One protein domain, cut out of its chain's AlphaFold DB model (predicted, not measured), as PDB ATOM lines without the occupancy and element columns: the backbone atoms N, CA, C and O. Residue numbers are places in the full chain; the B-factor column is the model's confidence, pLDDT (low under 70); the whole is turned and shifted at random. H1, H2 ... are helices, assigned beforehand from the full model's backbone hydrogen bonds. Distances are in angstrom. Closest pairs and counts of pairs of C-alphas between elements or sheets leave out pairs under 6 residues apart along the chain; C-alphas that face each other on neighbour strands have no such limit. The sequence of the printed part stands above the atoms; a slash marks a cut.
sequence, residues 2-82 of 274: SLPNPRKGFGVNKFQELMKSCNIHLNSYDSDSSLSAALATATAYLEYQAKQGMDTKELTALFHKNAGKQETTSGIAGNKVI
ATOM      1  N   SER A   2     -14.452  30.246 -42.293       77.62
ATOM      2  CA  SER A   2     -14.056  31.368 -41.421       77.62
ATOM      3  C   SER A   2     -14.574  32.740 -41.885       77.62
ATOM      4  O   SER A   2     -14.103  33.770 -41.413       77.62
ATOM      5  N   LEU A   3     -15.526  32.767 -42.823       82.12
ATOM      6  CA  LEU A   3     -16.139  34.007 -43.300       82.12
ATOM      7  C   LEU A   3     -17.102  34.568 -42.240       82.12
ATOM      8  O   LEU A   3     -17.794  33.775 -41.599       82.12
ATOM      9  N   PRO A   4     -17.198  35.901 -42.083       77.94
ATOM     10  CA  PRO A   4     -18.023  36.511 -41.041       77.94
ATOM     11  C   PRO A   4     -19.526  36.267 -41.244       77.94
ATOM     12  O   PRO A   4     -20.214  35.966 -40.281       77.94
ATOM     13  N   ASN A   5     -20.023  36.340 -42.486       82.44
ATOM     14  CA  ASN A   5     -21.447  36.192 -42.820       82.44
ATOM     15  C   ASN A   5     -21.631  35.377 -44.115       82.44
ATOM     16  O   ASN A   5     -21.939  35.946 -45.166       82.44
ATOM     17  N   PRO A   6     -21.381  34.056 -44.117       83.62
ATOM     18  CA  PRO A   6     -21.575  33.256 -45.318       83.62
ATOM     19  C   PRO A   6     -23.073  33.098 -45.613       83.62
ATOM     20  O   PRO A   6     -23.878  32.853 -44.718       83.62
ATOM     21  N   ARG A   7     -23.455  33.197 -46.891       85.50
ATOM     22  CA  ARG A   7     -24.843  32.953 -47.310       85.50
ATOM     23  C   ARG A   7     -25.289  31.523 -46.967       85.50
ATOM     24  O   ARG A   7     -24.488  30.587 -47.025       85.50
ATOM     25  N   LYS A   8     -26.579  31.335 -46.682       84.44
ATOM     26  CA  LYS A   8     -27.173  30.004 -46.464       84.44
ATOM     27  C   LYS A   8     -26.893  29.087 -47.663       84.44
ATOM     28  O   LYS A   8     -26.990  29.524 -48.811       84.44
ATOM     29  N   GLY A   9     -26.494  27.840 -47.407       84.12
ATOM     30  CA  GLY A   9     -26.133  26.883 -48.463       84.12
ATOM     31  C   GLY A   9     -24.834  27.207 -49.215       84.12
ATOM     32  O   GLY A   9     -24.516  26.569 -50.220       84.12
ATOM     33  N   PHE A  10     -24.038  28.181 -48.761       89.69
ATOM     34  CA  PHE A  10     -22.692  28.375 -49.293       89.69
ATOM     35  C   PHE A  10     -21.860  27.099 -49.098       89.69
ATOM     36  O   PHE A  10     -21.864  26.507 -48.021       89.69
ATOM     37  N   GLY A  11     -21.160  26.657 -50.144       91.75
ATOM     38  CA  GLY A  11     -20.290  25.477 -50.091       91.75
ATOM     39  C   GLY A  11     -20.952  24.125 -50.383       91.75
ATOM     40  O   GLY A  11     -20.229  23.135 -50.390       91.75
ATOM     41  N   VAL A  12     -22.256  24.054 -50.692       93.69
ATOM     42  CA  VAL A  12     -22.948  22.771 -50.963       93.69
ATOM     43  C   VAL A  12     -22.282  21.990 -52.100       93.69
ATOM     44  O   VAL A  12     -21.959  20.818 -51.932       93.69
ATOM     45  N   ASN A  13     -21.986  22.649 -53.224       94.00
ATOM     46  CA  ASN A  13     -21.322  21.993 -54.358       94.00
ATOM     47  C   ASN A  13     -19.944  21.437 -53.962       94.00
ATOM     48  O   ASN A  13     -19.578  20.334 -54.355       94.00
ATOM     49  N   LYS A  14     -19.196  22.173 -53.128       93.06
ATOM     50  CA  LYS A  14     -17.879  21.742 -52.638       93.06
ATOM     51  C   LYS A  14     -17.983  20.573 -51.669       93.06
ATOM     52  O   LYS A  14     -17.152  19.676 -51.724       93.06
ATOM     53  N   PHE A  15     -19.015  20.548 -50.832       94.38
ATOM     54  CA  PHE A  15     -19.320  19.401 -49.987       94.38
ATOM     55  C   PHE A  15     -19.627  18.152 -50.828       94.38
ATOM     56  O   PHE A  15     -19.079  17.088 -50.569       94.38
ATOM     57  N   GLN A  16     -20.451  18.277 -51.871       94.88
ATOM     58  CA  GLN A  16     -20.779  17.156 -52.759       94.88
ATOM     59  C   GLN A  16     -19.549  16.625 -53.510       94.88
ATOM     60  O   GLN A  16     -19.376  15.414 -53.617       94.88
ATOM     61  N   GLU A  17     -18.690  17.516 -54.012       94.75
ATOM     62  CA  GLU A  17     -17.397  17.148 -54.604       94.75
ATOM     63  C   GLU A  17     -16.504  16.422 -53.588       94.75
ATOM     64  O   GLU A  17     -15.977  15.358 -53.901       94.75
ATOM     65  N   LEU A  18     -16.399  16.941 -52.360       93.62
ATOM     66  CA  LEU A  18     -15.620  16.326 -51.285       93.62
ATOM     67  C   LEU A  18     -16.099  14.903 -50.980       93.62
ATOM     68  O   LEU A  18     -15.278  14.000 -50.875       93.62
ATOM     69  N   MET A  19     -17.414  14.681 -50.890       95.12
ATOM     70  CA  MET A  19     -17.971  13.345 -50.636       95.12
ATOM     71  C   MET A  19     -17.652  12.358 -51.756       95.12
ATOM     72  O   MET A  19     -17.314  11.212 -51.468       95.12
ATOM     73  N   LYS A  20     -17.675  12.797 -53.020       94.25
ATOM     74  CA  LYS A  20     -17.233  11.955 -54.143       94.25
ATOM     75  C   LYS A  20     -15.759  11.573 -53.998       94.25
ATOM     76  O   LYS A  20     -15.430  10.401 -54.159       94.25
ATOM     77  N   SER A  21     -14.894  12.529 -53.655       93.06
ATOM     78  CA  SER A  21     -13.467  12.267 -53.433       93.06
ATOM     79  C   SER A  21     -13.221  11.322 -52.256       93.06
ATOM     80  O   SER A  21     -12.438  10.389 -52.401       93.06
ATOM     81  N   CYS A  22     -13.921  11.494 -51.127       93.56
ATOM     82  CA  CYS A  22     -13.815  10.582 -49.983       93.56
ATOM     83  C   CYS A  22     -14.214   9.148 -50.356       93.56
ATOM     84  O   CYS A  22     -13.526   8.208 -49.974       93.56
ATOM     85  N   ASN A  23     -15.289   8.977 -51.133       93.69
ATOM     86  CA  ASN A  23     -15.706   7.656 -51.599       93.69
ATOM     87  C   ASN A  23     -14.668   7.022 -52.536       93.69
ATOM     88  O   ASN A  23     -14.397   5.832 -52.427       93.69
ATOM     89  N   ILE A  24     -14.076   7.792 -53.454       93.31
ATOM     90  CA  ILE A  24     -12.987   7.285 -54.306       93.31
ATOM     91  C   ILE A  24     -11.806   6.840 -53.438       93.31
ATOM     92  O   ILE A  24     -11.293   5.741 -53.638       93.31
ATOM     93  N   HIS A  25     -11.418   7.662 -52.456       92.38
ATOM     94  CA  HIS A  25     -10.302   7.371 -51.558       92.38
ATOM     95  C   HIS A  25     -10.523   6.077 -50.779       92.38
ATOM     96  O   HIS A  25      -9.703   5.176 -50.867       92.38
ATOM     97  N   LEU A  26     -11.671   5.944 -50.113       91.75
ATOM     98  CA  LEU A  26     -12.041   4.762 -49.324       91.75
ATOM     99  C   LEU A  26     -12.062   3.451 -50.125       91.75
ATOM    100  O   LEU A  26     -11.913   2.385 -49.542       91.75
ATOM    101  N   ASN A  27     -12.283   3.521 -51.441       92.25
ATOM    102  CA  ASN A  27     -12.295   2.345 -52.314       92.25
ATOM    103  C   ASN A  27     -10.928   2.037 -52.943       92.25
ATOM    104  O   ASN A  27     -10.779   0.982 -53.557       92.25
ATOM    105  N   SER A  28      -9.963   2.954 -52.847       93.56
ATOM    106  CA  SER A  28      -8.692   2.867 -53.583       93.56
ATOM    107  C   SER A  28      -7.464   2.857 -52.673       93.56
ATOM    108  O   SER A  28      -6.412   2.384 -53.095       93.56
ATOM    109  N   TYR A  29      -7.582   3.383 -51.455       90.88
ATOM    110  CA  TYR A  29      -6.470   3.614 -50.540       90.88
ATOM    111  C   TYR A  29      -6.874   3.324 -49.094       90.88
ATOM    112  O   TYR A  29      -8.053   3.378 -48.733       90.88
ATOM    113  N   ASP A  30      -5.868   3.083 -48.258       89.88
ATOM    114  CA  ASP A  30      -6.052   3.007 -46.815       89.88
ATOM    115  C   ASP A  30      -6.443   4.371 -46.225       89.88
ATOM    116  O   ASP A  30      -6.177   5.444 -46.786       89.88
ATOM    117  N   SER A  31      -7.086   4.329 -45.058       85.38
ATOM    118  CA  SER A  31      -7.406   5.534 -44.298       85.38
ATOM    119  C   SER A  31      -6.135   6.271 -43.877       85.38
ATOM    120  O   SER A  31      -5.230   5.688 -43.282       85.38
ATOM    121  N   ASP A  32      -6.111   7.582 -44.111       87.56
ATOM    122  CA  ASP A  32      -5.002   8.460 -43.751       87.56
ATOM    123  C   ASP A  32      -5.487   9.760 -43.077       87.56
ATOM    124  O   ASP A  32      -6.677   9.970 -42.788       87.56
ATOM    125  N   SER A  33      -4.541  10.653 -42.785       85.50
ATOM    126  CA  SER A  33      -4.825  11.948 -42.166       85.50
ATOM    127  C   SER A  33      -5.604  12.894 -43.088       85.50
ATOM    128  O   SER A  33      -6.392  13.705 -42.594       85.50
ATOM    129  N   SER A  34      -5.439  12.784 -44.410       87.44
ATOM    130  CA  SER A  34      -6.167  13.586 -45.396       87.44
ATOM    131  C   SER A  34      -7.646  13.210 -45.436       87.44
ATOM    132  O   SER A  34      -8.501  14.096 -45.341       87.44
ATOM    133  N   LEU A  35      -7.962  11.915 -45.487       89.75
ATOM    134  CA  LEU A  35      -9.328  11.410 -45.390       89.75
ATOM    135  C   LEU A  35      -9.957  11.802 -44.048       89.75
ATOM    136  O   LEU A  35     -11.074  12.320 -44.016       89.75
ATOM    137  N   SER A  36      -9.222  11.634 -42.946       88.50
ATOM    138  CA  SER A  36      -9.691  12.007 -41.605       88.50
ATOM    139  C   SER A  36     -10.062  13.495 -41.525       88.50
ATOM    140  O   SER A  36     -11.142  13.851 -41.048       88.50
ATOM    141  N   ALA A  37      -9.212  14.380 -42.057       88.56
ATOM    142  CA  ALA A  37      -9.475  15.818 -42.106       88.56
ATOM    143  C   ALA A  37     -10.659  16.172 -43.023       88.56
ATOM    144  O   ALA A  37     -11.460  17.054 -42.690       88.56
ATOM    145  N   ALA A  38     -10.800  15.488 -44.161       91.00
ATOM    146  CA  ALA A  38     -11.911  15.672 -45.090       91.00
ATOM    147  C   ALA A  38     -13.256  15.304 -44.449       91.00
ATOM    148  O   ALA A  38     -14.201  16.098 -44.494       91.00
ATOM    149  N   LEU A  39     -13.333  14.144 -43.794       91.75
ATOM    150  CA  LEU A  39     -14.539  13.693 -43.099       91.75
ATOM    151  C   LEU A  39     -14.886  14.607 -41.921       91.75
ATOM    152  O   LEU A  39     -16.031  15.041 -41.811       91.75
ATOM    153  N   ALA A  40     -13.902  14.998 -41.107       90.19
ATOM    154  CA  ALA A  40     -14.116  15.964 -40.029       90.19
ATOM    155  C   ALA A  40     -14.618  17.323 -40.560       90.19
ATOM    156  O   ALA A  40     -15.500  17.946 -39.966       90.19
ATOM    157  N   THR A  41     -14.097  17.782 -41.705       91.12
ATOM    158  CA  THR A  41     -14.546  19.023 -42.361       91.12
ATOM    159  C   THR A  41     -15.992  18.915 -42.831       91.12
ATOM    160  O   THR A  41     -16.769  19.857 -42.659       91.12
ATOM    161  N   ALA A  42     -16.368  17.774 -43.407       92.25
ATOM    162  CA  ALA A  42     -17.726  17.506 -43.850       92.25
ATOM    163  C   ALA A  42     -18.711  17.461 -42.668       92.25
ATOM    164  O   ALA A  42     -19.754  18.112 -42.732       92.25
ATOM    165  N   THR A  43     -18.350  16.809 -41.561       90.81
ATOM    166  CA  THR A  43     -19.145  16.822 -40.321       90.81
ATOM    167  C   THR A  43     -19.342  18.244 -39.801       90.81
ATOM    168  O   THR A  43     -20.477  18.690 -39.630       90.81
ATOM    169  N   ALA A  44     -18.256  19.011 -39.652       89.94
ATOM    170  CA  ALA A  44     -18.327  20.396 -39.189       89.94
ATOM    171  C   ALA A  44     -19.175  21.286 -40.119       89.94
ATOM    172  O   ALA A  44     -19.835  22.225 -39.666       89.94
ATOM    173  N   TYR A  45     -19.172  21.005 -41.426       91.56
ATOM    174  CA  TYR A  45     -20.011  21.701 -42.396       91.56
ATOM    175  C   TYR A  45     -21.504  21.402 -42.202       91.56
ATOM    176  O   TYR A  45     -22.303  22.340 -42.174       91.56
ATOM    177  N   LEU A  46     -21.881  20.130 -42.039       91.00
ATOM    178  CA  LEU A  46     -23.270  19.727 -41.792       91.00
ATOM    179  C   LEU A  46     -23.806  20.349 -40.500       91.00
ATOM    180  O   LEU A  46     -24.872  20.966 -40.509       91.00
ATOM    181  N   GLU A  47     -23.033  20.267 -39.414       89.19
ATOM    182  CA  GLU A  47     -23.381  20.884 -38.130       89.19
ATOM    183  C   GLU A  47     -23.571  22.397 -38.257       89.19
ATOM    184  O   GLU A  47     -24.508  22.968 -37.694       89.19
ATOM    185  N   TYR A  48     -22.686  23.060 -39.004       89.12
ATOM    186  CA  TYR A  48     -22.787  24.490 -39.248       89.12
ATOM    187  C   TYR A  48     -24.069  24.841 -40.012       89.12
ATOM    188  O   TYR A  48     -24.808  25.719 -39.573       89.12
ATOM    189  N   GLN A  49     -24.370  24.154 -41.118       90.69
ATOM    190  CA  GLN A  49     -25.566  24.437 -41.921       90.69
ATOM    191  C   GLN A  49     -26.861  24.155 -41.150       90.69
ATOM    192  O   GLN A  49     -27.801  24.949 -41.225       90.69
ATOM    193  N   ALA A  50     -26.894  23.085 -40.352       89.56
ATOM    194  CA  ALA A  50     -28.018  22.789 -39.470       89.56
ATOM    195  C   ALA A  50     -28.250  23.924 -38.454       89.56
ATOM    196  O   ALA A  50     -29.379  24.388 -38.295       89.56
ATOM    197  N   LYS A  51     -27.180  24.457 -37.839       88.81
ATOM    198  CA  LYS A  51     -27.254  25.629 -36.941       88.81
ATOM    199  C   LYS A  51     -27.742  26.901 -37.643       88.81
ATOM    200  O   LYS A  51     -28.344  27.747 -36.997       88.81
ATOM    201  N   GLN A  52     -27.515  27.036 -38.952       88.00
ATOM    202  CA  GLN A  52     -28.050  28.132 -39.775       88.00
ATOM    203  C   GLN A  52     -29.499  27.881 -40.258       88.00
ATOM    204  O   GLN A  52     -30.014  28.619 -41.103       88.00
ATOM    205  N   GLY A  53     -30.167  26.829 -39.772       89.75
ATOM    206  CA  GLY A  53     -31.552  26.500 -40.125       89.75
ATOM    207  C   GLY A  53     -31.726  25.980 -41.557       89.75
ATOM    208  O   GLY A  53     -32.786  26.164 -42.161       89.75
ATOM    209  N   MET A  54     -30.682  25.410 -42.163       92.00
ATOM    210  CA  MET A  54     -30.780  24.702 -43.443       92.00
ATOM    211  C   MET A  54     -31.246  23.257 -43.220       92.00
ATOM    212  O   MET A  54     -30.756  22.593 -42.310       92.00
ATOM    213  N   ASP A  55     -32.148  22.755 -44.072       91.94
ATOM    214  CA  ASP A  55     -32.423  21.316 -44.126       91.94
ATOM    215  C   ASP A  55     -31.203  20.596 -44.717       91.94
ATOM    216  O   ASP A  55     -30.789  20.861 -45.847       91.94
ATOM    217  N   THR A  56     -30.591  19.727 -43.917       92.69
ATOM    218  CA  THR A  56     -29.367  18.999 -44.263       92.69
ATOM    219  C   THR A  56     -29.618  17.522 -44.556       92.69
ATOM    220  O   THR A  56     -28.658  16.812 -44.837       92.69
ATOM    221  N   LYS A  57     -30.872  17.037 -44.551       94.12
ATOM    222  CA  LYS A  57     -31.201  15.602 -44.694       94.12
ATOM    223  C   LYS A  57     -30.530  14.941 -45.897       94.12
ATOM    224  O   LYS A  57     -29.903  13.895 -45.746       94.12
ATOM    225  N   GLU A  58     -30.619  15.560 -47.073       94.06
ATOM    226  CA  GLU A  58     -30.010  15.027 -48.299       94.06
ATOM    227  C   GLU A  58     -28.478  14.998 -48.228       94.06
ATOM    228  O   GLU A  58     -27.846  14.038 -48.667       94.06
ATOM    229  N   LEU A  59     -27.868  16.028 -47.635       93.56
ATOM    230  CA  LEU A  59     -26.414  16.117 -47.482       93.56
ATOM    231  C   LEU A  59     -25.896  15.106 -46.456       93.56
ATOM    232  O   LEU A  59     -24.857  14.488 -46.679       93.56
ATOM    233  N   THR A  60     -26.638  14.889 -45.373       93.19
ATOM    234  CA  THR A  60     -26.350  13.864 -44.365       93.19
ATOM    235  C   THR A  60     -26.478  12.461 -44.960       93.19
ATOM    236  O   THR A  60     -25.596  11.627 -44.766       93.19
ATOM    237  N   ALA A  61     -27.516  12.201 -45.762       93.38
ATOM    238  CA  ALA A  61     -27.649  10.935 -46.484       93.38
ATOM    239  C   ALA A  61     -26.481  10.711 -47.464       93.38
ATOM    240  O   ALA A  61     -25.929   9.611 -47.532       93.38
ATOM    241  N   LEU A  62     -26.057  11.760 -48.180       93.06
ATOM    242  CA  LEU A  62     -24.888  11.707 -49.060       93.06
ATOM    243  C   LEU A  62     -23.599  11.416 -48.281       93.06
ATOM    244  O   LEU A  62     -22.800  10.602 -48.741       93.06
ATOM    245  N   PHE A  63     -23.406  12.045 -47.119       93.12
ATOM    246  CA  PHE A  63     -22.263  11.787 -46.245       93.12
ATOM    247  C   PHE A  63     -22.197  10.311 -45.858       93.12
ATOM    248  O   PHE A  63     -21.212   9.654 -46.168       93.12
ATOM    249  N   HIS A  64     -23.266   9.751 -45.287       90.94
ATOM    250  CA  HIS A  64     -23.279   8.344 -44.870       90.94
ATOM    251  C   HIS A  64     -23.089   7.372 -46.038       90.94
ATOM    252  O   HIS A  64     -22.398   6.367 -45.894       90.94
ATOM    253  N   LYS A  65     -23.650   7.691 -47.211       90.44
ATOM    254  CA  LYS A  65     -23.458   6.888 -48.423       90.44
ATOM    255  C   LYS A  65     -21.989   6.819 -48.856       90.44
ATOM    256  O   LYS A  65     -21.562   5.773 -49.321       90.44
ATOM    257  N   ASN A  66     -21.247   7.925 -48.754       86.75
ATOM    258  CA  ASN A  66     -19.890   8.042 -49.305       86.75
ATOM    259  C   ASN A  66     -18.777   7.834 -48.267       86.75
ATOM    260  O   ASN A  66     -17.682   7.433 -48.635       86.75
ATOM    261  N   ALA A  67     -19.037   8.125 -46.993       84.44
ATOM    262  CA  ALA A  67     -18.088   7.973 -45.892       84.44
ATOM    263  C   ALA A  67     -18.252   6.642 -45.138       84.44
ATOM    264  O   ALA A  67     -17.400   6.277 -44.332       84.44
ATOM    265  N   GLY A  68     -19.347   5.907 -45.363       74.31
ATOM    266  CA  GLY A  68     -19.637   4.661 -44.655       74.31
ATOM    267  C   GLY A  68     -19.829   4.860 -43.144       74.31
ATOM    268  O   GLY A  68     -20.435   5.837 -42.704       74.31
ATOM    269  N   LYS A  69     -19.320   3.908 -42.345       68.88
ATOM    270  CA  LYS A  69     -19.342   3.929 -40.865       68.88
ATOM    271  C   LYS A  69     -18.081   4.551 -40.243       68.88
ATOM    272  O   LYS A  69     -17.785   4.271 -39.087       68.88
ATOM    273  N   GLN A  70     -17.308   5.322 -41.006       71.19
ATOM    274  CA  GLN A  70     -16.060   5.894 -40.504       71.19
ATOM    275  C   GLN A  70     -16.332   6.821 -39.315       71.19
ATOM    276  O   GLN A  70     -17.196   7.700 -39.382       71.19
ATOM    277  N   GLU A  71     -15.593   6.617 -38.225       66.75
ATOM    278  CA  GLU A  71     -15.646   7.512 -37.078       66.75
ATOM    279  C   GLU A  71     -14.964   8.834 -37.425       66.75
ATOM    280  O   GLU A  71     -13.868   8.872 -37.985       66.75
ATOM    281  N   THR A  72     -15.612   9.943 -37.079       67.88
ATOM    282  CA  THR A  72     -15.027  11.270 -37.260       67.88
ATOM    283  C   THR A  72     -14.440  11.765 -35.955       67.88
ATOM    284  O   THR A  72     -15.136  11.838 -34.942       67.88
ATOM    285  N   THR A  73     -13.179  12.177 -35.982       63.22
ATOM    286  CA  THR A  73     -12.533  12.791 -34.824       63.22
ATOM    287  C   THR A  73     -12.994  14.242 -34.680       63.22
ATOM    288  O   THR A  73     -12.759  15.086 -35.549       63.22
ATOM    289  N   SER A  74     -13.662  14.548 -33.568       58.91
ATOM    290  CA  SER A  74     -14.095  15.912 -33.255       58.91
ATOM    291  C   SER A  74     -12.893  16.836 -33.000       58.91
ATOM    292  O   SER A  74     -11.883  16.419 -32.438       58.91
ATOM    293  N   GLY A  75     -12.993  18.105 -33.413       62.19
ATOM    294  CA  GLY A  75     -11.998  19.147 -33.116       62.19
ATOM    295  C   GLY A  75     -10.801  19.260 -34.072       62.19
ATOM    296  O   GLY A  75     -10.022  20.203 -33.934       62.19
ATOM    297  N   ILE A  76     -10.663  18.368 -35.061       68.81
ATOM    298  CA  ILE A  76      -9.589  18.428 -36.077       68.81
ATOM    299  C   ILE A  76      -9.927  19.406 -37.220       68.81
ATOM    300  O   ILE A  76      -9.035  19.924 -37.891       68.81
ATOM    301  N   ALA A  77     -11.209  19.710 -37.423       77.75
ATOM    302  CA  ALA A  77     -11.685  20.568 -38.502       77.75
ATOM    303  C   ALA A  77     -12.777  21.542 -38.035       77.75
ATOM    304  O   ALA A  77     -13.308  21.444 -36.930       77.75
ATOM    305  N   GLY A  78     -13.125  22.490 -38.908       81.88
ATOM    306  CA  GLY A  78     -14.137  23.506 -38.633       81.88
ATOM    307  C   GLY A  78     -13.534  24.846 -38.219       81.88
ATOM    308  O   GLY A  78     -12.475  25.247 -38.701       81.88
ATOM    309  N   ASN A  79     -14.258  25.586 -37.380       81.31
ATOM    310  CA  ASN A  79     -13.891  26.946 -36.995       81.31
ATOM    311  C   ASN A  79     -13.359  26.981 -35.558       81.31
ATOM    312  O   ASN A  79     -13.987  26.436 -34.653       81.31
ATOM    313  N   LYS A  80     -12.257  27.706 -35.336       84.88
ATOM    314  CA  LYS A  80     -11.750  28.040 -34.000       84.88
ATOM    315  C   LYS A  80     -12.040  29.506 -33.691       84.88
ATOM    316  O   LYS A  80     -11.617  30.385 -34.438       84.88
ATOM    317  N   VAL A  81     -12.729  29.768 -32.582       85.94
ATOM    318  CA  VAL A  81     -12.923  31.130 -32.065       85.94
ATOM    319  C   VAL A  81     -11.729  31.490 -31.183       85.94
ATOM    320  O   VAL A  81     -11.362  30.731 -30.286       85.94
ATOM    321  N   ILE A  82     -11.105  32.637 -31.441       91.00
ATOM    322  CA  ILE A  82      -9.981  33.163 -30.659       91.00
ATOM    323  C   ILE A  82     -10.196  34.654 -30.391       91.00
ATOM    324  O   ILE A  82     -10.685  35.380 -31.252       91.00
TER     325      ILE A  82
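Overview. This is residues 2 to 82 of the 274 residues of the protein "Nitroreductase" of Pseudomonas sabulinigri (UniProt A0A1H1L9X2). Three helices stand side by side in an up-and-down bundle, each running against the one before, and a long tail, residues 68 to 82, runs back past H2. The 81 printed residues hold named helices H1, H2, H3 in order and no named strand: all helix. The whole is compact, radius of gyration of the C-alphas 12.7 A, spans 37 by 30 by 18 A.

Along the chain. Find C-alpha 33 at (-4.825, 11.948, -42.166); from there H2, residues 33 to 51, runs 26.8 A. H1, residues 12 to 28, runs 24.6 A. H3, residues 57 to 67, runs 15.2 A to C-alpha 67 at (-18.088, 7.973, -45.892).

Arrangement. Look at Leu 35 and Cys 22, C-alphas 6.5 A apart, where hairpin H1 and H2 touch closest, at a shallow tilt of 32 degrees, opposite ways. H2 touches H3, its other hairpin partner, with residues 39 to 46 alone: shallow tilt of 10 degrees, opposite ways, closest C-alphas Leu 46 and Thr 60, 7.1 A. H1 touches H3, the same way at a shallow 23 degrees, closest C-alphas Asn 23 and Asn 66, 4.8 A. In H1, H2 and H3 every O i to N i+4 pair is within hydrogen-bond range.

Size, cuts and confidence. The farthest C-alphas, Ser 28 and Ile 82, are 38.0 A apart. The printed part has no cut; both links are tight. Find pLDDT under 70 at residues 69 and 71 to 76.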